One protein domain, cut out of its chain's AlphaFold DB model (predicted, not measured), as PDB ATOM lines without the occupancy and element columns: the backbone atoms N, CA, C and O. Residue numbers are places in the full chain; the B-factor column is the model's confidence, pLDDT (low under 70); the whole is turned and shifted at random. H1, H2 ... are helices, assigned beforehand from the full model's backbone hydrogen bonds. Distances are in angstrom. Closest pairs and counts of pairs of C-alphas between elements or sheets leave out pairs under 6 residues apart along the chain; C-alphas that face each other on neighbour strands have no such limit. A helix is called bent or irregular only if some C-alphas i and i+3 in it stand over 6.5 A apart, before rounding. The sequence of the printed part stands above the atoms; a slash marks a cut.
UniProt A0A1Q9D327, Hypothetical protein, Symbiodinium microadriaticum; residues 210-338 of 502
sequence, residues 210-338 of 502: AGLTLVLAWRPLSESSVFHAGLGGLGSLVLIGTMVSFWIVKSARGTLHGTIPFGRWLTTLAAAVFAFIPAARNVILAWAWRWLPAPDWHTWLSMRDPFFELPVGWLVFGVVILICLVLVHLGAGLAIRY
ATOM      1  N   ALA A 210     -26.683  14.119 -14.713       95.56
ATOM      2  CA  ALA A 210     -25.636  13.788 -15.674       95.56
ATOM      3  C   ALA A 210     -24.438  13.116 -14.985       95.56
ATOM      4  O   ALA A 210     -24.013  12.045 -15.411       95.56
ATOM      5  N   GLY A 211     -23.940  13.691 -13.889       96.75
ATOM      6  CA  GLY A 211     -22.833  13.144 -13.106       96.75
ATOM      7  C   GLY A 211     -23.151  11.760 -12.547       96.75
ATOM      8  O   GLY A 211     -22.362  10.833 -12.717       96.75
ATOM      9  N   LEU A 212     -24.343  11.580 -11.968       97.12
ATOM     10  CA  LEU A 212     -24.799  10.285 -11.466       97.12
ATOM     11  C   LEU A 212     -24.916   9.264 -12.602       97.12
ATOM     12  O   LEU A 212     -24.424   8.149 -12.466       97.12
ATOM     13  N   THR A 213     -25.506   9.646 -13.737       97.19
ATOM     14  CA  THR A 213     -25.623   8.765 -14.909       97.19
ATOM     15  C   THR A 213     -24.247   8.334 -15.401       97.19
ATOM     16  O   THR A 213     -24.035   7.146 -15.613       97.19
ATOM     17  N   LEU A 214     -23.285   9.252 -15.514       97.12
ATOM     18  CA  LEU A 214     -21.922   8.921 -15.935       97.12
ATOM     19  C   LEU A 214     -21.239   7.973 -14.946       97.12
ATOM     20  O   LEU A 214     -20.644   6.993 -15.376       97.12
ATOM     21  N   VAL A 215     -21.356   8.203 -13.634       97.25
ATOM     22  CA  VAL A 215     -20.724   7.336 -12.623       97.25
ATOM     23  C   VAL A 215     -21.408   5.974 -12.505       97.25
ATOM     24  O   VAL A 215     -20.738   4.983 -12.233       97.25
ATOM     25  N   LEU A 216     -22.724   5.884 -12.694       96.19
ATOM     26  CA  LEU A 216     -23.444   4.608 -12.631       96.19
ATOM     27  C   LEU A 216     -23.317   3.808 -13.931       96.19
ATOM     28  O   LEU A 216     -23.192   2.587 -13.883       96.19
ATOM     29  N   ALA A 217     -23.318   4.490 -15.075       96.94
ATOM     30  CA  ALA A 217     -23.308   3.885 -16.400       96.94
ATOM     31  C   ALA A 217     -21.923   3.901 -17.070       96.94
ATOM     32  O   ALA A 217     -21.837   3.618 -18.259       96.94
ATOM     33  N   TRP A 218     -20.830   4.199 -16.353       97.06
ATOM     34  CA  TRP A 218     -19.503   4.308 -16.979       97.06
ATOM     35  C   TRP A 218     -19.074   3.032 -17.717       97.06
ATOM     36  O   TRP A 218     -18.553   3.133 -18.824       97.06
ATOM     37  N   ARG A 219     -19.339   1.844 -17.147       95.12
ATOM     38  CA  ARG A 219     -19.051   0.548 -17.791       95.12
ATOM     39  C   ARG A 219     -19.867   0.351 -19.070       95.12
ATOM     40  O   ARG A 219     -19.244   0.290 -20.128       95.12
ATOM     41  N   PRO A 220     -21.219   0.358 -19.032       96.06
ATOM     42  CA  PRO A 220     -22.003   0.171 -20.249       96.06
ATOM     43  C   PRO A 220     -21.769   1.282 -21.281       96.06
ATOM     44  O   PRO A 220     -21.801   1.009 -22.475       96.06
ATOM     45  N   LEU A 221     -21.479   2.522 -20.865       95.94
ATOM     46  CA  LEU A 221     -21.098   3.598 -21.789       95.94
ATOM     47  C   LEU A 221     -19.758   3.312 -22.473       95.94
ATOM     48  O   LEU A 221     -19.650   3.512 -23.677       95.94
ATOM     49  N   SER A 222     -18.765   2.813 -21.733       95.94
ATOM     50  CA  SER A 222     -17.461   2.432 -22.291       95.94
ATOM     51  C   SER A 222     -17.503   1.173 -23.160       95.94
ATOM     52  O   SER A 222     -16.566   0.914 -23.900       95.94
ATOM     53  N   GLU A 223     -18.553   0.361 -23.063       94.00
ATOM     54  CA  GLU A 223     -18.764  -0.831 -23.899       94.00
ATOM     55  C   GLU A 223     -19.695  -0.545 -25.089       94.00
ATOM     56  O   GLU A 223     -19.728  -1.294 -26.063       94.00
ATOM     57  N   SER A 224     -20.437   0.564 -25.050       95.38
ATOM     58  CA  SER A 224     -21.437   0.895 -26.060       95.38
ATOM     59  C   SER A 224     -20.806   1.370 -27.371       95.38
ATOM     60  O   SER A 224     -20.224   2.453 -27.466       95.38
ATOM     61  N   SER A 225     -21.034   0.607 -28.441       94.12
ATOM     62  CA  SER A 225     -20.659   0.992 -29.808       94.12
ATOM     63  C   SER A 225     -21.345   2.282 -30.269       94.12
ATOM     64  O   SER A 225     -20.728   3.095 -30.958       94.12
ATOM     65  N   VAL A 226     -22.594   2.509 -29.848       95.75
ATOM     66  CA  VAL A 226     -23.352   3.734 -30.142       95.75
ATOM     67  C   VAL A 226     -22.692   4.940 -29.480       95.75
ATOM     68  O   VAL A 226     -22.543   5.986 -30.114       95.75
ATOM     69  N   PHE A 227     -22.244   4.793 -28.229       95.62
ATOM     70  CA  PHE A 227     -21.515   5.850 -27.537       95.62
ATOM     71  C   PHE A 227     -20.180   6.156 -28.230       95.62
ATOM     72  O   PHE A 227     -19.879   7.323 -28.472       95.62
ATOM     73  N   HIS A 228     -19.421   5.134 -28.639       95.50
ATOM     74  CA  HIS A 228     -18.177   5.320 -29.397       95.50
ATOM     75  C   HIS A 228     -18.411   6.031 -30.734       95.50
ATOM     76  O   HIS A 228     -17.696   6.980 -31.058       95.50
ATOM     77  N   ALA A 229     -19.442   5.627 -31.482       95.88
ATOM     78  CA  ALA A 229     -19.833   6.275 -32.730       95.88
ATOM     79  C   ALA A 229     -20.166   7.759 -32.512       95.88
ATOM     80  O   ALA A 229     -19.666   8.624 -33.234       95.88
ATOM     81  N   GLY A 230     -20.971   8.057 -31.487       96.12
ATOM     82  CA  GLY A 230     -21.355   9.419 -31.123       96.12
ATOM     83  C   GLY A 230     -20.163  10.274 -30.691       96.12
ATOM     84  O   GLY A 230     -20.023  11.403 -31.158       96.12
ATOM     85  N   LEU A 231     -19.269   9.726 -29.862       95.44
ATOM     86  CA  LEU A 231     -18.050  10.398 -29.413       95.44
ATOM     87  C   LEU A 231     -17.116  10.711 -30.587       95.44
ATOM     88  O   LEU A 231     -16.618  11.829 -30.690       95.44
ATOM     89  N   GLY A 232     -16.908   9.752 -31.492       95.38
ATOM     90  CA  GLY A 232     -16.098   9.941 -32.695       95.38
ATOM     91  C   GLY A 232     -16.694  10.968 -33.654       95.38
ATOM     92  O   GLY A 232     -15.992  11.859 -34.137       95.38
ATOM     93  N   GLY A 233     -18.006  10.886 -33.883       93.94
ATOM     94  CA  GLY A 233     -18.740  11.836 -34.711       93.94
ATOM     95  C   GLY A 233     -18.659  13.260 -34.159       93.94
ATOM     96  O   GLY A 233     -18.211  14.169 -34.859       93.94
ATOM     97  N   LEU A 234     -19.003  13.456 -32.882       93.56
ATOM     98  CA  LEU A 234     -18.948  14.761 -32.216       93.56
ATOM     99  C   LEU A 234     -17.510  15.291 -32.117       93.56
ATOM    100  O   LEU A 234     -17.264  16.466 -32.382       93.56
ATOM    101  N   GLY A 235     -16.554  14.420 -31.784       92.06
ATOM    102  CA  GLY A 235     -15.135  14.756 -31.710       92.06
ATOM    103  C   GLY A 235     -14.596  15.288 -33.038       92.06
ATOM    104  O   GLY A 235     -13.885  16.293 -33.047       92.06
ATOM    105  N   SER A 236     -14.993  14.684 -34.163       92.12
ATOM    106  CA  SER A 236     -14.596  15.154 -35.496       92.12
ATOM    107  C   SER A 236     -15.142  16.554 -35.818       92.12
ATOM    108  O   SER A 236     -14.399  17.404 -36.312       92.12
ATOM    109  N   LEU A 237     -16.401  16.840 -35.456       86.81
ATOM    110  CA  LEU A 237     -17.011  18.162 -35.632       86.81
ATOM    111  C   LEU A 237     -16.322  19.231 -34.777       86.81
ATOM    112  O   LEU A 237     -16.041  20.318 -35.277       86.81
ATOM    113  N   VAL A 238     -16.012  18.927 -33.512       85.69
ATOM    114  CA  VAL A 238     -15.292  19.855 -32.624       85.69
ATOM    115  C   VAL A 238     -13.883  20.120 -33.151       85.69
ATOM    116  O   VAL A 238     -13.468  21.277 -33.238       85.69
ATOM    117  N   LEU A 239     -13.152  19.079 -33.557       84.94
ATOM    118  CA  LEU A 239     -11.812  19.222 -34.123       84.94
ATOM    119  C   LEU A 239     -11.829  20.143 -35.348       84.94
ATOM    120  O   LEU A 239     -11.041  21.079 -35.437       84.94
ATOM    121  N   ILE A 240     -12.776  19.947 -36.258       83.88
ATOM    122  CA  ILE A 240     -12.849  20.744 -37.485       83.88
ATOM    123  C   ILE A 240     -13.336  22.158 -37.196       83.88
ATOM    124  O   ILE A 240     -12.756  23.111 -37.709       83.88
ATOM    125  N   GLY A 241     -14.310  22.324 -36.302       79.19
ATOM    126  CA  GLY A 241     -14.739  23.636 -35.825       79.19
ATOM    127  C   GLY A 241     -13.589  24.433 -35.202       79.19
ATOM    128  O   GLY A 241     -13.424  25.615 -35.513       79.19
ATOM    129  N   THR A 242     -12.746  23.796 -34.382       77.44
ATOM    130  CA  THR A 242     -11.560  24.441 -33.793       77.44
ATOM    131  C   THR A 242     -10.485  24.742 -34.834       77.44
ATOM    132  O   THR A 242      -9.942  25.844 -34.814       77.44
ATOM    133  N   MET A 243     -10.220  23.840 -35.786       78.38
ATOM    134  CA  MET A 243      -9.284  24.085 -36.889       78.38
ATOM    135  C   MET A 243      -9.740  25.242 -37.781       78.38
ATOM    136  O   MET A 243      -8.937  26.121 -38.086       78.38
ATOM    137  N   VAL A 244     -11.021  25.283 -38.156       76.69
ATOM    138  CA  VAL A 244     -11.614  26.371 -38.945       76.69
ATOM    139  C   VAL A 244     -11.562  27.680 -38.166       76.69
ATOM    140  O   VAL A 244     -11.104  28.685 -38.701       76.69
ATOM    141  N   SER A 245     -11.944  27.679 -36.887       72.19
ATOM    142  CA  SER A 245     -11.887  28.878 -36.038       72.19
ATOM    143  C   SER A 245     -10.456  29.394 -35.887       72.19
ATOM    144  O   SER A 245     -10.194  30.583 -36.061       72.19
ATOM    145  N   PHE A 246      -9.503  28.499 -35.619       77.06
ATOM    146  CA  PHE A 246      -8.084  28.828 -35.535       77.06
ATOM    147  C   PHE A 246      -7.555  29.378 -36.865       77.06
ATOM    148  O   PHE A 246      -6.834  30.376 -36.879       77.06
ATOM    149  N   TRP A 247      -7.948  28.768 -37.986       75.88
ATOM    150  CA  TRP A 247      -7.599  29.225 -39.326       75.88
ATOM    151  C   TRP A 247      -8.162  30.620 -39.622       75.88
ATOM    152  O   TRP A 247      -7.407  31.480 -40.074       75.88
ATOM    153  N   ILE A 248      -9.429  30.891 -39.286       68.69
ATOM    154  CA  ILE A 248     -10.056  32.216 -39.424       68.69
ATOM    155  C   ILE A 248      -9.287  33.252 -38.602       68.69
ATOM    156  O   ILE A 248      -8.907  34.295 -39.132       68.69
ATOM    157  N   VAL A 249      -9.000  32.959 -37.329       68.06
ATOM    158  CA  VAL A 249      -8.247  33.867 -36.447       68.06
ATOM    159  C   VAL A 249      -6.855  34.141 -37.013       68.06
ATOM    160  O   VAL A 249      -6.410  35.290 -37.034       68.06
ATOM    161  N   LYS A 250      -6.163  33.108 -37.503       72.75
ATOM    162  CA  LYS A 250      -4.834  33.246 -38.104       72.75
ATOM    163  C   LYS A 250      -4.879  34.060 -39.400       72.75
ATOM    164  O   LYS A 250      -4.038  34.936 -39.576       72.75
ATOM    165  N   SER A 251      -5.855  33.811 -40.274       64.06
ATOM    166  CA  SER A 251      -6.030  34.555 -41.525       64.06
ATOM    167  C   SER A 251      -6.357  36.019 -41.249       64.06
ATOM    168  O   SER A 251      -5.711  36.892 -41.816       64.06
ATOM    169  N   ALA A 252      -7.276  36.302 -40.321       63.38
ATOM    170  CA  ALA A 252      -7.634  37.666 -39.934       63.38
ATOM    171  C   ALA A 252      -6.424  38.429 -39.378       63.38
ATOM    172  O   ALA A 252      -6.167  39.564 -39.771       63.38
ATOM    173  N   ARG A 253      -5.617  37.782 -38.525       68.00
ATOM    174  CA  ARG A 253      -4.361  38.362 -38.029       68.00
ATOM    175  C   ARG A 253      -3.352  38.594 -39.155       68.00
ATOM    176  O   ARG A 253      -2.734  39.650 -39.174       68.00
ATOM    177  N   GLY A 254      -3.202  37.662 -40.095       61.81
ATOM    178  CA  GLY A 254      -2.298  37.806 -41.243       61.81
ATOM    179  C   GLY A 254      -2.695  38.945 -42.189       61.81
ATOM    180  O   GLY A 254      -1.837  39.710 -42.618       61.81
ATOM    181  N   THR A 255      -3.994  39.124 -42.445       59.28
ATOM    182  CA  THR A 255      -4.524  40.247 -43.235       59.28
ATOM    183  C   THR A 255      -4.272  41.593 -42.554       59.28
ATOM    184  O   THR A 255      -3.936  42.558 -43.233       59.28
ATOM    185  N   LEU A 256      -4.356  41.656 -41.221       55.06
ATOM    186  CA  LEU A 256      -4.053  42.869 -40.451       55.06
ATOM    187  C   LEU A 256      -2.555  43.243 -40.455       55.06
ATOM    188  O   LEU A 256      -2.234  44.395 -40.191       55.06
ATOM    189  N   HIS A 257      -1.650  42.305 -40.767       55.19
ATOM    190  CA  HIS A 257      -0.190  42.512 -40.727       55.19
ATOM    191  C   HIS A 257       0.495  42.441 -42.110       55.19
ATOM    192  O   HIS A 257       1.719  42.342 -42.191       55.19
ATOM    193  N   GLY A 258      -0.268  42.488 -43.209       53.47
ATOM    194  CA  GLY A 258       0.246  42.806 -44.552       53.47
ATOM    195  C   GLY A 258       1.231  41.821 -45.207       53.47
ATOM    196  O   GLY A 258       1.812  42.159 -46.234       53.47
ATOM    197  N   THR A 259       1.434  40.611 -44.679       49.81
ATOM    198  CA  THR A 259       2.430  39.652 -45.203       49.81
ATOM    199  C   THR A 259       1.783  38.329 -45.625       49.81
ATOM    200  O   THR A 259       1.251  37.589 -44.802       49.81
ATOM    201  N   ILE A 260       1.835  37.990 -46.922       50.41
ATOM    202  CA  ILE A 260       1.441  36.657 -47.416       50.41
ATOM    203  C   ILE A 260       2.449  36.156 -48.460       50.41
ATOM    204  O   ILE A 260       2.363  36.541 -49.627       50.41
ATOM    205  N   PRO A 261       3.344  35.221 -48.087       57.72
ATOM    206  CA  PRO A 261       3.806  34.251 -49.077       57.72
ATOM    207  C   PRO A 261       4.052  32.860 -48.460       57.72
ATOM    208  O   PRO A 261       5.153  32.541 -48.045       57.72
ATOM    209  N   PHE A 262       2.999  32.043 -48.377       47.88
ATOM    210  CA  PHE A 262       3.002  30.562 -48.508       47.88
ATOM    211  C   PHE A 262       1.576  30.015 -48.350       47.88
ATOM    212  O   PHE A 262       1.225  28.977 -48.899       47.88
ATOM    213  N   GLY A 263       0.703  30.802 -47.710       50.53
ATOM    214  CA  GLY A 263      -0.742  30.604 -47.728       50.53
ATOM    215  C   GLY A 263      -1.339  30.607 -49.133       50.53
ATOM    216  O   GLY A 263      -2.437  30.106 -49.274       50.53
ATOM    217  N   ARG A 264      -0.620  31.066 -50.171       50.56
ATOM    218  CA  ARG A 264      -1.140  31.339 -51.517       50.56
ATOM    219  C   ARG A 264      -2.009  30.244 -52.119       50.56
ATOM    220  O   ARG A 264      -2.974  30.642 -52.721       50.56
ATOM    221  N   TRP A 265      -1.766  28.944 -51.936       48.19
ATOM    222  CA  TRP A 265      -2.613  27.902 -52.550       48.19
ATOM    223  C   TRP A 265      -3.920  27.631 -51.776       48.19
ATOM    224  O   TRP A 265      -4.993  27.511 -52.356       48.19
ATOM    225  N   LEU A 266      -3.860  27.627 -50.442       51.94
ATOM    226  CA  LEU A 266      -5.033  27.503 -49.562       51.94
ATOM    227  C   LEU A 266      -5.790  28.825 -49.419       51.94
ATOM    228  O   LEU A 266      -7.005  28.828 -49.287       51.94
ATOM    229  N   THR A 267      -5.090  29.953 -49.490       52.66
ATOM    230  CA  THR A 267      -5.666  31.286 -49.592       52.66
ATOM    231  C   THR A 267      -6.088  31.597 -51.010       52.66
ATOM    232  O   THR A 267      -6.898  32.484 -51.119       52.66
ATOM    233  N   THR A 268      -5.625  30.941 -52.082       50.81
ATOM    234  CA  THR A 268      -6.265  31.048 -53.408       50.81
ATOM    235  C   THR A 268      -7.435  30.100 -53.522       50.81
ATOM    236  O   THR A 268      -8.370  30.460 -54.203       50.81
ATOM    237  N   LEU A 269      -7.452  28.946 -52.849       54.22
ATOM    238  CA  LEU A 269      -8.658  28.121 -52.761       54.22
ATOM    239  C   LEU A 269      -9.719  28.830 -51.908       54.22
ATOM    240  O   LEU A 269     -10.852  29.001 -52.339       54.22
ATOM    241  N   ALA A 270      -9.332  29.338 -50.736       54.25
ATOM    242  CA  ALA A 270     -10.204  30.141 -49.894       54.25
ATOM    243  C   ALA A 270     -10.517  31.493 -50.536       54.25
ATOM    244  O   ALA A 270     -11.674  31.863 -50.531       54.25
ATOM    245  N   ALA A 271      -9.566  32.210 -51.146       49.25
ATOM    246  CA  ALA A 271      -9.863  33.434 -51.898       49.25
ATOM    247  C   ALA A 271     -10.615  33.150 -53.190       49.25
ATOM    248  O   ALA A 271     -11.344  34.022 -53.598       49.25
ATOM    249  N   ALA A 272     -10.530  31.979 -53.819       49.94
ATOM    250  CA  ALA A 272     -11.416  31.620 -54.923       49.94
ATOM    251  C   ALA A 272     -12.827  31.406 -54.377       49.94
ATOM    252  O   ALA A 272     -13.761  32.020 -54.869       49.94
ATOM    253  N   VAL A 273     -12.989  30.667 -53.279       53.69
ATOM    254  CA  VAL A 273     -14.285  30.528 -52.598       53.69
ATOM    255  C   VAL A 273     -14.808  31.882 -52.076       53.69
ATOM    256  O   VAL A 273     -16.004  32.128 -52.126       53.69
ATOM    257  N   PHE A 274     -13.942  32.802 -51.642       48.22
ATOM    258  CA  PHE A 274     -14.292  34.145 -51.148       48.22
ATOM    259  C   PHE A 274     -14.427  35.213 -52.253       48.22
ATOM    260  O   PHE A 274     -15.111  36.209 -52.034       48.22
ATOM    261  N   ALA A 275     -13.769  35.062 -53.407       44.50
ATOM    262  CA  ALA A 275     -13.765  36.024 -54.518       44.50
ATOM    263  C   ALA A 275     -14.768  35.646 -55.609       44.50
ATOM    264  O   ALA A 275     -15.363  36.545 -56.192       44.50
ATOM    265  N   PHE A 276     -15.017  34.352 -55.838       47.75
ATOM    266  CA  PHE A 276     -16.132  33.888 -56.672       47.75
ATOM    267  C   PHE A 276     -17.470  33.909 -55.924       47.75
ATOM    268  O   PHE A 276     -18.517  33.818 -56.552       47.75
ATOM    269  N   ILE A 277     -17.462  34.097 -54.597       54.16
ATOM    270  CA  ILE A 277     -18.673  34.291 -53.791       54.16
ATOM    271  C   ILE A 277     -18.516  35.589 -52.967       54.16
ATOM    272  O   ILE A 277     -18.318  35.531 -51.752       54.16
ATOM    273  N   PRO A 278     -18.607  36.787 -53.592       48.94
ATOM    274  CA  PRO A 278     -18.538  38.096 -52.905       48.94
ATOM    275  C   PRO A 278     -19.516  38.202 -51.720       48.94
ATOM    276  O   PRO A 278     -19.260  38.828 -50.693       48.94
ATOM    277  N   ALA A 279     -20.617  37.483 -51.870       48.44
ATOM    278  CA  ALA A 279     -21.583  37.041 -50.887       48.44
ATOM    279  C   ALA A 279     -21.009  36.507 -49.555       48.44
ATOM    280  O   ALA A 279     -21.311  37.028 -48.481       48.44
ATOM    281  N   ALA A 280     -20.148  35.490 -49.610       45.72
ATOM    282  CA  ALA A 280     -19.588  34.819 -48.441       45.72
ATOM    283  C   ALA A 280     -18.615  35.734 -47.688       45.72
ATOM    284  O   ALA A 280     -18.563  35.711 -46.461       45.72
ATOM    285  N   ARG A 281     -17.903  36.606 -48.412       49.50
ATOM    286  CA  ARG A 281     -17.030  37.634 -47.835       49.50
ATOM    287  C   ARG A 281     -17.811  38.640 -46.990       49.50
ATOM    288  O   ARG A 281     -17.435  38.874 -45.844       49.50
ATOM    289  N   ASN A 282     -18.896  39.207 -47.520       53.34
ATOM    290  CA  ASN A 282     -19.724  40.173 -46.787       53.34
ATOM    291  C   ASN A 282     -20.420  39.529 -45.581       53.34
ATOM    292  O   ASN A 282     -20.564  40.159 -44.539       53.34
ATOM    293  N   VAL A 283     -20.770  38.247 -45.686       50.19
ATOM    294  CA  VAL A 283     -21.391  37.474 -44.604       50.19
ATOM    295  C   VAL A 283     -20.392  37.105 -43.515       50.19
ATOM    296  O   VAL A 283     -20.736  37.185 -42.347       50.19
ATOM    297  N   ILE A 284     -19.160  36.727 -43.849       53.59
ATOM    298  CA  ILE A 284     -18.129  36.428 -42.845       53.59
ATOM    299  C   ILE A 284     -17.670  37.712 -42.157       53.59
ATOM    300  O   ILE A 284     -17.420  37.694 -40.956       53.59
ATOM    301  N   LEU A 285     -17.643  38.840 -42.872       52.16
ATOM    302  CA  LEU A 285     -17.452  40.152 -42.260       52.16
ATOM    303  C   LEU A 285     -18.637  40.527 -41.354       52.16
ATOM    304  O   LEU A 285     -18.392  40.967 -40.238       52.16
ATOM    305  N   ALA A 286     -19.887  40.251 -41.744       49.47
ATOM    306  CA  ALA A 286     -21.072  40.429 -40.890       49.47
ATOM    307  C   ALA A 286     -21.116  39.453 -39.691       49.47
ATOM    308  O   ALA A 286     -21.579  39.803 -38.608       49.47
ATOM    309  N   TRP A 287     -20.584  38.241 -39.854       46.84
ATOM    310  CA  TRP A 287     -20.470  37.205 -38.824       46.84
ATOM    311  C   TRP A 287     -19.319  37.483 -37.852       46.84
ATOM    312  O   TRP A 287     -19.432  37.203 -36.664       46.84
ATOM    313  N   ALA A 288     -18.229  38.086 -38.324       49.81
ATOM    314  CA  ALA A 288     -17.177  38.637 -37.476       49.81
ATOM    315  C   ALA A 288     -17.653  39.900 -36.727       49.81
ATOM    316  O   ALA A 288     -17.175  40.171 -35.628       49.81
ATOM    317  N   TRP A 289     -18.646  40.618 -37.270       48.50
ATOM    318  CA  TRP A 289     -19.318  41.767 -36.639       48.50
ATOM    319  C   TRP A 289     -20.457  41.394 -35.664       48.50
ATOM    320  O   TRP A 289     -21.163  42.276 -35.175       48.50
ATOM    321  N   ARG A 290     -20.642  40.098 -35.358       43.44
ATOM    322  CA  ARG A 290     -21.761  39.474 -34.611       43.44
ATOM    323  C   ARG A 290     -21.789  39.768 -33.097       43.44
ATOM    324  O   ARG A 290     -22.003  38.876 -32.282       43.44
ATOM    325  N   TRP A 291     -21.620  41.034 -32.724       44.16
ATOM    326  CA  TRP A 291     -22.032  41.593 -31.427       44.16
ATOM    327  C   TRP A 291     -23.384  42.339 -31.510       44.16
ATOM    328  O   TRP A 291     -23.788  42.992 -30.553       44.16
ATOM    329  N   LEU A 292     -24.101  42.225 -32.632       40.16
ATOM    330  CA  LEU A 292     -25.411  42.832 -32.913       40.16
ATOM    331  C   LEU A 292     -26.392  41.756 -33.445       40.16
ATOM    332  O   LEU A 292     -25.929  40.676 -33.825       40.16
ATOM    333  N   PRO A 293     -27.724  41.981 -33.356       47.53
ATOM    334  CA  PRO A 293     -28.756  40.940 -33.280       47.53
ATOM    335  C   PRO A 293     -28.737  39.979 -34.471       47.53
ATOM    336  O   PRO A 293     -28.280  40.326 -35.555       47.53
ATOM    337  N   ALA A 294     -29.186  38.748 -34.204       52.50
ATOM    338  CA  ALA A 294     -29.010  37.554 -35.025       52.50
ATOM    339  C   ALA A 294     -29.038  37.823 -36.544       52.50
ATOM    340  O   ALA A 294     -30.020  38.376 -37.034       52.50
ATOM    341  N   PRO A 295     -28.007  37.404 -37.305       54.22
ATOM    342  CA  PRO A 295     -28.091  37.456 -38.755       54.22
ATOM    343  C   PRO A 295     -29.233  36.539 -39.199       54.22
ATOM    344  O   PRO A 295     -29.225  35.348 -38.867       54.22
ATOM    345  N   ASP A 296     -30.200  37.090 -39.932       68.88
ATOM    346  CA  ASP A 296     -31.277  36.322 -40.550       68.88
ATOM    347  C   ASP A 296     -30.660  35.297 -41.505       68.88
ATOM    348  O   ASP A 296     -30.244  35.592 -42.626       68.88
ATOM    349  N   TRP A 297     -30.570  34.053 -41.038       71.69
ATOM    350  CA  TRP A 297     -30.050  32.914 -41.795       71.69
ATOM    351  C   TRP A 297     -30.810  32.714 -43.115       71.69
ATOM    352  O   TRP A 297     -30.240  32.230 -44.092       71.69
ATOM    353  N   HIS A 298     -32.069  33.154 -43.162       77.19
ATOM    354  CA  HIS A 298     -32.868  33.229 -44.376       77.19
ATOM    355  C   HIS A 298     -32.219  34.100 -45.450       77.19
ATOM    356  O   HIS A 298     -32.131  33.654 -46.590       77.19
ATOM    357  N   THR A 299     -31.703  35.282 -45.096       77.81
ATOM    358  CA  THR A 299     -31.016  36.187 -46.029       77.81
ATOM    359  C   THR A 299     -29.756  35.543 -46.606       77.81
ATOM    360  O   THR A 299     -29.430  35.736 -47.778       77.81
ATOM    361  N   TRP A 300     -29.065  34.731 -45.801       71.12
ATOM    362  CA  TRP A 300     -27.889  33.985 -46.244       71.12
ATOM    363  C   TRP A 300     -28.244  32.871 -47.232       71.12
ATOM    364  O   TRP A 300     -27.634  32.764 -48.294       71.12
ATOM    365  N   LEU A 301     -29.259  32.066 -46.916       79.44
ATOM    366  CA  LEU A 301     -29.717  30.998 -47.807       79.44
ATOM    367  C   LEU A 301     -30.344  31.541 -49.094       79.44
ATOM    368  O   LEU A 301     -30.199  30.927 -50.149       79.44
ATOM    369  N   SER A 302     -30.998  32.704 -49.037       83.56
ATOM    370  CA  SER A 302     -31.597  33.358 -50.206       83.56
ATOM    371  C   SER A 302     -30.582  34.033 -51.128       83.56
ATOM    372  O   SER A 302     -30.976  34.644 -52.119       83.56
ATOM    373  N   MET A 303     -29.287  33.962 -50.816       79.44
ATOM    374  CA  MET A 303     -28.261  34.611 -51.614       79.44
ATOM    375  C   MET A 303     -28.121  33.947 -52.985       79.44
ATOM    376  O   MET A 303     -27.800  32.756 -53.080       79.44
ATOM    377  N   ARG A 304     -28.354  34.738 -54.037       80.56
ATOM    378  CA  ARG A 304     -28.201  34.328 -55.434       80.56
ATOM    379  C   ARG A 304     -26.943  34.923 -56.052       80.56
ATOM    380  O   ARG A 304     -26.544  36.035 -55.707       80.56
ATOM    381  N   ASP A 305     -26.322  34.170 -56.951       77.56
ATOM    382  CA  ASP A 305     -25.254  34.680 -57.807       77.56
ATOM    383  C   ASP A 305     -25.817  35.726 -58.793       77.56
ATOM    384  O   ASP A 305     -26.844  35.454 -59.415       77.56
ATOM    385  N   PRO A 306     -25.193  36.907 -58.959       73.94
ATOM    386  CA  PRO A 306     -25.708  37.959 -59.838       73.94
ATOM    387  C   PRO A 306     -25.689  37.625 -61.336       73.94
ATOM    388  O   PRO A 306     -26.381  38.301 -62.090       73.94
ATOM    389  N   PHE A 307     -24.910  36.635 -61.786       80.62
ATOM    390  CA  PHE A 307     -24.771  36.327 -63.215       80.62
ATOM    391  C   PHE A 307     -25.645  35.155 -63.656       80.62
ATOM    392  O   PHE A 307     -26.238  35.204 -64.731       80.62
ATOM    393  N   PHE A 308     -25.736  34.114 -62.830       84.75
ATOM    394  CA  PHE A 308     -26.460  32.885 -63.161       84.75
ATOM    395  C   PHE A 308     -27.730  32.673 -62.322       84.75
ATOM    396  O   PHE A 308     -28.378  31.639 -62.457       84.75
ATOM    397  N   GLU A 309     -28.060  33.604 -61.417       84.50
ATOM    398  CA  GLU A 309     -29.161  33.508 -60.440       84.50
ATOM    399  C   GLU A 309     -29.158  32.223 -59.588       84.50
ATOM    400  O   GLU A 309     -30.154  31.870 -58.948       84.50
ATOM    401  N   LEU A 310     -28.025  31.519 -59.533       84.12
ATOM    402  CA  LEU A 310     -27.895  30.271 -58.793       84.12
ATOM    403  C   LEU A 310     -28.052  30.533 -57.291       84.12
ATOM    404  O   LEU A 310     -27.473  31.498 -56.787       84.12
ATOM    405  N   PRO A 311     -28.771  29.680 -56.541       87.12
ATOM    406  CA  PRO A 311     -28.948  29.833 -55.100       87.12
ATOM    407  C   PRO A 311     -27.675  29.405 -54.351       87.12
ATOM    408  O   PRO A 311     -27.618  28.343 -53.727       87.12
ATOM    409  N   VAL A 312     -26.627  30.228 -54.427       80.25
ATOM    410  CA  VAL A 312     -25.297  29.941 -53.867       80.25
ATOM    411  C   VAL A 312     -25.367  29.644 -52.371       80.25
ATOM    412  O   VAL A 312     -24.674  28.741 -51.907       80.25
ATOM    413  N   GLY A 313     -26.235  30.335 -51.623       75.69
ATOM    414  CA  GLY A 313     -26.434  30.072 -50.193       75.69
ATOM    415  C   GLY A 313     -26.834  28.620 -49.909       75.69
ATOM    416  O   GLY A 313     -26.213  27.948 -49.086       75.69
ATOM    417  N   TRP A 314     -27.809  28.099 -50.656       86.00
ATOM    418  CA  TRP A 314     -28.250  26.706 -50.550       86.00
ATOM    419  C   TRP A 314     -27.198  25.703 -51.021       86.00
ATOM    420  O   TRP A 314     -27.038  24.657 -50.392       86.00
ATOM    421  N   LEU A 315     -26.455  26.014 -52.087       82.75
ATOM    422  CA  LEU A 315     -25.377  25.146 -52.572       82.75
ATOM    423  C   LEU A 315     -24.256  25.018 -51.534       82.75
ATOM    424  O   LEU A 315     -23.848  23.906 -51.200       82.75
ATOM    425  N   VAL A 316     -23.799  26.139 -50.967       80.00
ATOM    426  CA  VAL A 316     -22.776  26.144 -49.911       80.00
ATOM    427  C   VAL A 316     -23.279  25.406 -48.675       80.00
ATOM    428  O   VAL A 316     -22.553  24.584 -48.120       80.00
ATOM    429  N   PHE A 317     -24.527  25.640 -48.266       80.25
ATOM    430  CA  PHE A 317     -25.145  24.920 -47.155       80.25
ATOM    431  C   PHE A 317     -25.162  23.403 -47.379       80.25
ATOM    432  O   PHE A 317     -24.736  22.651 -46.503       80.25
ATOM    433  N   GLY A 318     -25.588  22.956 -48.564       86.06
ATOM    434  CA  GLY A 318     -25.614  21.542 -48.932       86.06
ATOM    435  C   GLY A 318     -24.224  20.905 -48.907       86.06
ATOM    436  O   GLY A 318     -24.051  19.832 -48.332       86.06
ATOM    437  N   VAL A 319     -23.214  21.592 -49.451       84.00
ATOM    438  CA  VAL A 319     -21.816  21.130 -49.420       84.00
ATOM    439  C   VAL A 319     -21.289  21.044 -47.985       84.00
ATOM    440  O   VAL A 319     -20.663  20.049 -47.627       84.00
ATOM    441  N   VAL A 320     -21.568  22.040 -47.139       82.00
ATOM    442  CA  VAL A 320     -21.153  22.031 -45.726       82.00
ATOM    443  C   VAL A 320     -21.809  20.879 -44.968       82.00
ATOM    444  O   VAL A 320     -21.112  20.159 -44.257       82.00
ATOM    445  N   ILE A 321     -23.115  20.652 -45.153       87.25
ATOM    446  CA  ILE A 321     -23.808  19.503 -44.554       87.25
ATOM    447  C   ILE A 321     -23.179  18.194 -45.015       87.25
ATOM    448  O   ILE A 321     -22.886  17.344 -44.177       87.25
ATOM    449  N   LEU A 322     -22.945  18.027 -46.319       92.00
ATOM    450  CA  LEU A 322     -22.346  16.809 -46.860       92.00
ATOM    451  C   LEU A 322     -20.968  16.547 -46.242       92.00
ATOM    452  O   LEU A 322     -20.703  15.437 -45.785       92.00
ATOM    453  N   ILE A 323     -20.121  17.576 -46.167       86.56
ATOM    454  CA  ILE A 323     -18.811  17.496 -45.516       86.56
ATOM    455  C   ILE A 323     -18.980  17.095 -44.044       86.56
ATOM    456  O   ILE A 323     -18.344  16.139 -43.605       86.56
ATOM    457  N   CYS A 324     -19.871  17.748 -43.291       85.50
ATOM    458  CA  CYS A 324     -20.151  17.396 -41.898       85.50
ATOM    459  C   CYS A 324     -20.608  15.938 -41.739       85.50
ATOM    460  O   CYS A 324     -20.120  15.255 -40.844       85.50
ATOM    461  N   LEU A 325     -21.492  15.438 -42.606       93.69
ATOM    462  CA  LEU A 325     -21.968  14.052 -42.566       93.69
ATOM    463  C   LEU A 325     -20.841  13.051 -42.842       93.69
ATOM    464  O   LEU A 325     -20.701  12.074 -42.107       93.69
ATOM    465  N   VAL A 326     -20.010  13.310 -43.857       94.19
ATOM    466  CA  VAL A 326     -18.845  12.469 -44.179       94.19
ATOM    467  C   VAL A 326     -17.871  12.424 -43.003       94.19
ATOM    468  O   VAL A 326     -17.409  11.352 -42.621       94.19
ATOM    469  N   LEU A 327     -17.593  13.571 -42.385       91.38
ATOM    470  CA  LEU A 327     -16.691  13.670 -41.239       91.38
ATOM    471  C   LEU A 327     -17.236  12.956 -40.006       91.38
ATOM    472  O   LEU A 327     -16.493  12.218 -39.365       91.38
ATOM    473  N   VAL A 328     -18.530  13.113 -39.715       94.44
ATOM    474  CA  VAL A 328     -19.202  12.392 -38.627       94.44
ATOM    475  C   VAL A 328     -19.116  10.886 -38.856       94.44
ATOM    476  O   VAL A 328     -18.785  10.152 -37.928       94.44
ATOM    477  N   HIS A 329     -19.356  10.423 -40.085       96.81
ATOM    478  CA  HIS A 329     -19.271   9.006 -40.429       96.81
ATOM    479  C   HIS A 329     -17.843   8.456 -40.279       96.81
ATOM    480  O   HIS A 329     -17.642   7.413 -39.655       96.81
ATOM    481  N   LEU A 330     -16.838   9.183 -40.782       95.75
ATOM    482  CA  LEU A 330     -15.424   8.825 -40.631       95.75
ATOM    483  C   LEU A 330     -14.996   8.813 -39.158       95.75
ATOM    484  O   LEU A 330     -14.370   7.855 -38.705       95.75
ATOM    485  N   GLY A 331     -15.362   9.847 -38.397       95.31
ATOM    486  CA  GLY A 331     -15.076   9.957 -36.970       95.31
ATOM    487  C   GLY A 331     -15.704   8.821 -36.166       95.31
ATOM    488  O   GLY A 331     -15.028   8.207 -35.342       95.31
ATOM    489  N   ALA A 332     -16.965   8.486 -36.449       95.75
ATOM    490  CA  ALA A 332     -17.659   7.361 -35.831       95.75
ATOM    491  C   ALA A 332     -16.961   6.025 -36.127       95.75
ATOM    492  O   ALA A 332     -16.700   5.249 -35.207       95.75
ATOM    493  N   GLY A 333     -16.598   5.773 -37.391       95.69
ATOM    494  CA  GLY A 333     -15.898   4.552 -37.793       95.69
ATOM    495  C   GLY A 333     -14.525   4.400 -37.131       95.69
ATOM    496  O   GLY A 333     -14.176   3.308 -36.678       95.69
ATOM    497  N   LEU A 334     -13.761   5.492 -37.023       95.00
ATOM    498  CA  LEU A 334     -12.465   5.500 -36.337       95.00
ATOM    499  C   LEU A 334     -12.609   5.234 -34.834       95.00
ATOM    500  O   LEU A 334     -11.867   4.420 -34.287       95.00
ATOM    501  N   ALA A 335     -13.576   5.873 -34.173       95.31
ATOM    502  CA  ALA A 335     -13.794   5.689 -32.742       95.31
ATOM    503  C   ALA A 335     -14.254   4.267 -32.400       95.31
ATOM    504  O   ALA A 335     -13.726   3.675 -31.461       95.31
ATOM    505  N   ILE A 336     -15.168   3.681 -33.184       94.94
ATOM    506  CA  ILE A 336     -15.575   2.281 -32.999       94.94
ATOM    507  C   ILE A 336     -14.355   1.363 -33.108       94.94
ATOM    508  O   ILE A 336     -14.134   0.551 -32.221       94.94
ATOM    509  N   ARG A 337     -13.523   1.511 -34.146       92.88
ATOM    510  CA  ARG A 337     -12.334   0.657 -34.326       92.88
ATOM    511  C   ARG A 337     -11.321   0.780 -33.190       92.88
ATOM    512  O   ARG A 337     -10.630  -0.187 -32.900       92.88
ATOM    513  N   TYR A 338     -11.205   1.960 -32.587       93.69
ATOM    514  CA  TYR A 338     -10.222   2.222 -31.537       93.69
ATOM    515  C   TYR A 338     -10.695   1.796 -30.139       93.69
ATOM    516  O   TYR A 338      -9.882   1.357 -29.327       93.69
TER     517      TYR A 338
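AT A GLANCE: This is residues 210 to 338 of the 502 residues of the protein "Hypothetical protein" of Symbiodinium microadriaticum (UniProt A0A1Q9D327). Two long helices, H2 and H6, meet where H2 begins and H6 ends and open from there as a wide V; the short helices H3, H4 and H5 lie across the mouth of the V in a loose string, and H1 turns off at its pointed end, where residues 214 to 220 stick out. The contacts are few, and H2 touches no helix but H6. The printed part has 129 residues with six named helices, H1 to H6 in that order, and no named strand; the class is all helix, with 101 residues in named helices. The whole is loose, with a radius of gyration of the C-alphas of 19.4 A, and elongated, spanning 56 by 35 by 31 A.

IN THESE COORDINATES: H1, residues 210 to 223, begins with C-alpha 210 at (-25.636, 13.788, -15.674) and measures 18.1 A from first to last C-alpha; it is irregular, with C-alphas 216 and 219 7.9 A apart. H2, residues 225 to 256, is the longest helix at 46.3 A and ends with C-alpha 256 at (-4.053, 42.869, -40.451). H3 holds residues 264 to 275, 13.8 A, H4 residues 278 to 288, 15.5 A, and H5 residues 297 to 301, 6.3 A. H6, residues 312 to 338, measures 38.7 A and ends with C-alpha 338 at (-10.222, 2.222, -31.537).

HOW THE PARTS SIT: H1 and H2 are close but not clearly touching, the closest C-alphas being those of Leu 221 and Phe 227, 6.2 A apart. They run opposite ways at a steep tilt of 69.8 degrees, only just short of about perpendicular. H2, with residues 225 to 237 alone, touches residues 324 to 336 of H6; the closest C-alphas, of Ala 229 and Ala 332, are 3.9 A apart. These two helices run opposite ways at a steep tilt of 51 degrees. H2 and H3 are apart. H3 and H4 touch only at the corner by their link, at Phe 274 and Arg 281, whose C-alphas are 5.5 A apart, and stand about perpendicular at 81 degrees. H4 and H5 are close but not clearly touching, with the C-alphas of Val 283 and Trp 300 closest at 7.6 A. H4 and H6 are near each other, with 5 pairs of C-alphas within 10 A. H5 touches residues 312 to 317 of H6, the closest C-alphas being those of Leu 301 and Gly 313 at 4.2 A. Every O i to N i+4 pair is within hydrogen-bond range in H2, H3, H4, H5 and H6, and 8 of 10 are in H1.

THE WHOLE: The two C-alphas farthest apart, of Leu 216 and Phe 307, are 59.7 A from each other. The printed part has no cut and no long link; the links H1 to H2 and H3 to H4 are tight. Mean pLDDT of the printed part is 74.9, and residues 248 to 249 and 251 to 296 of this predicted model are under 70.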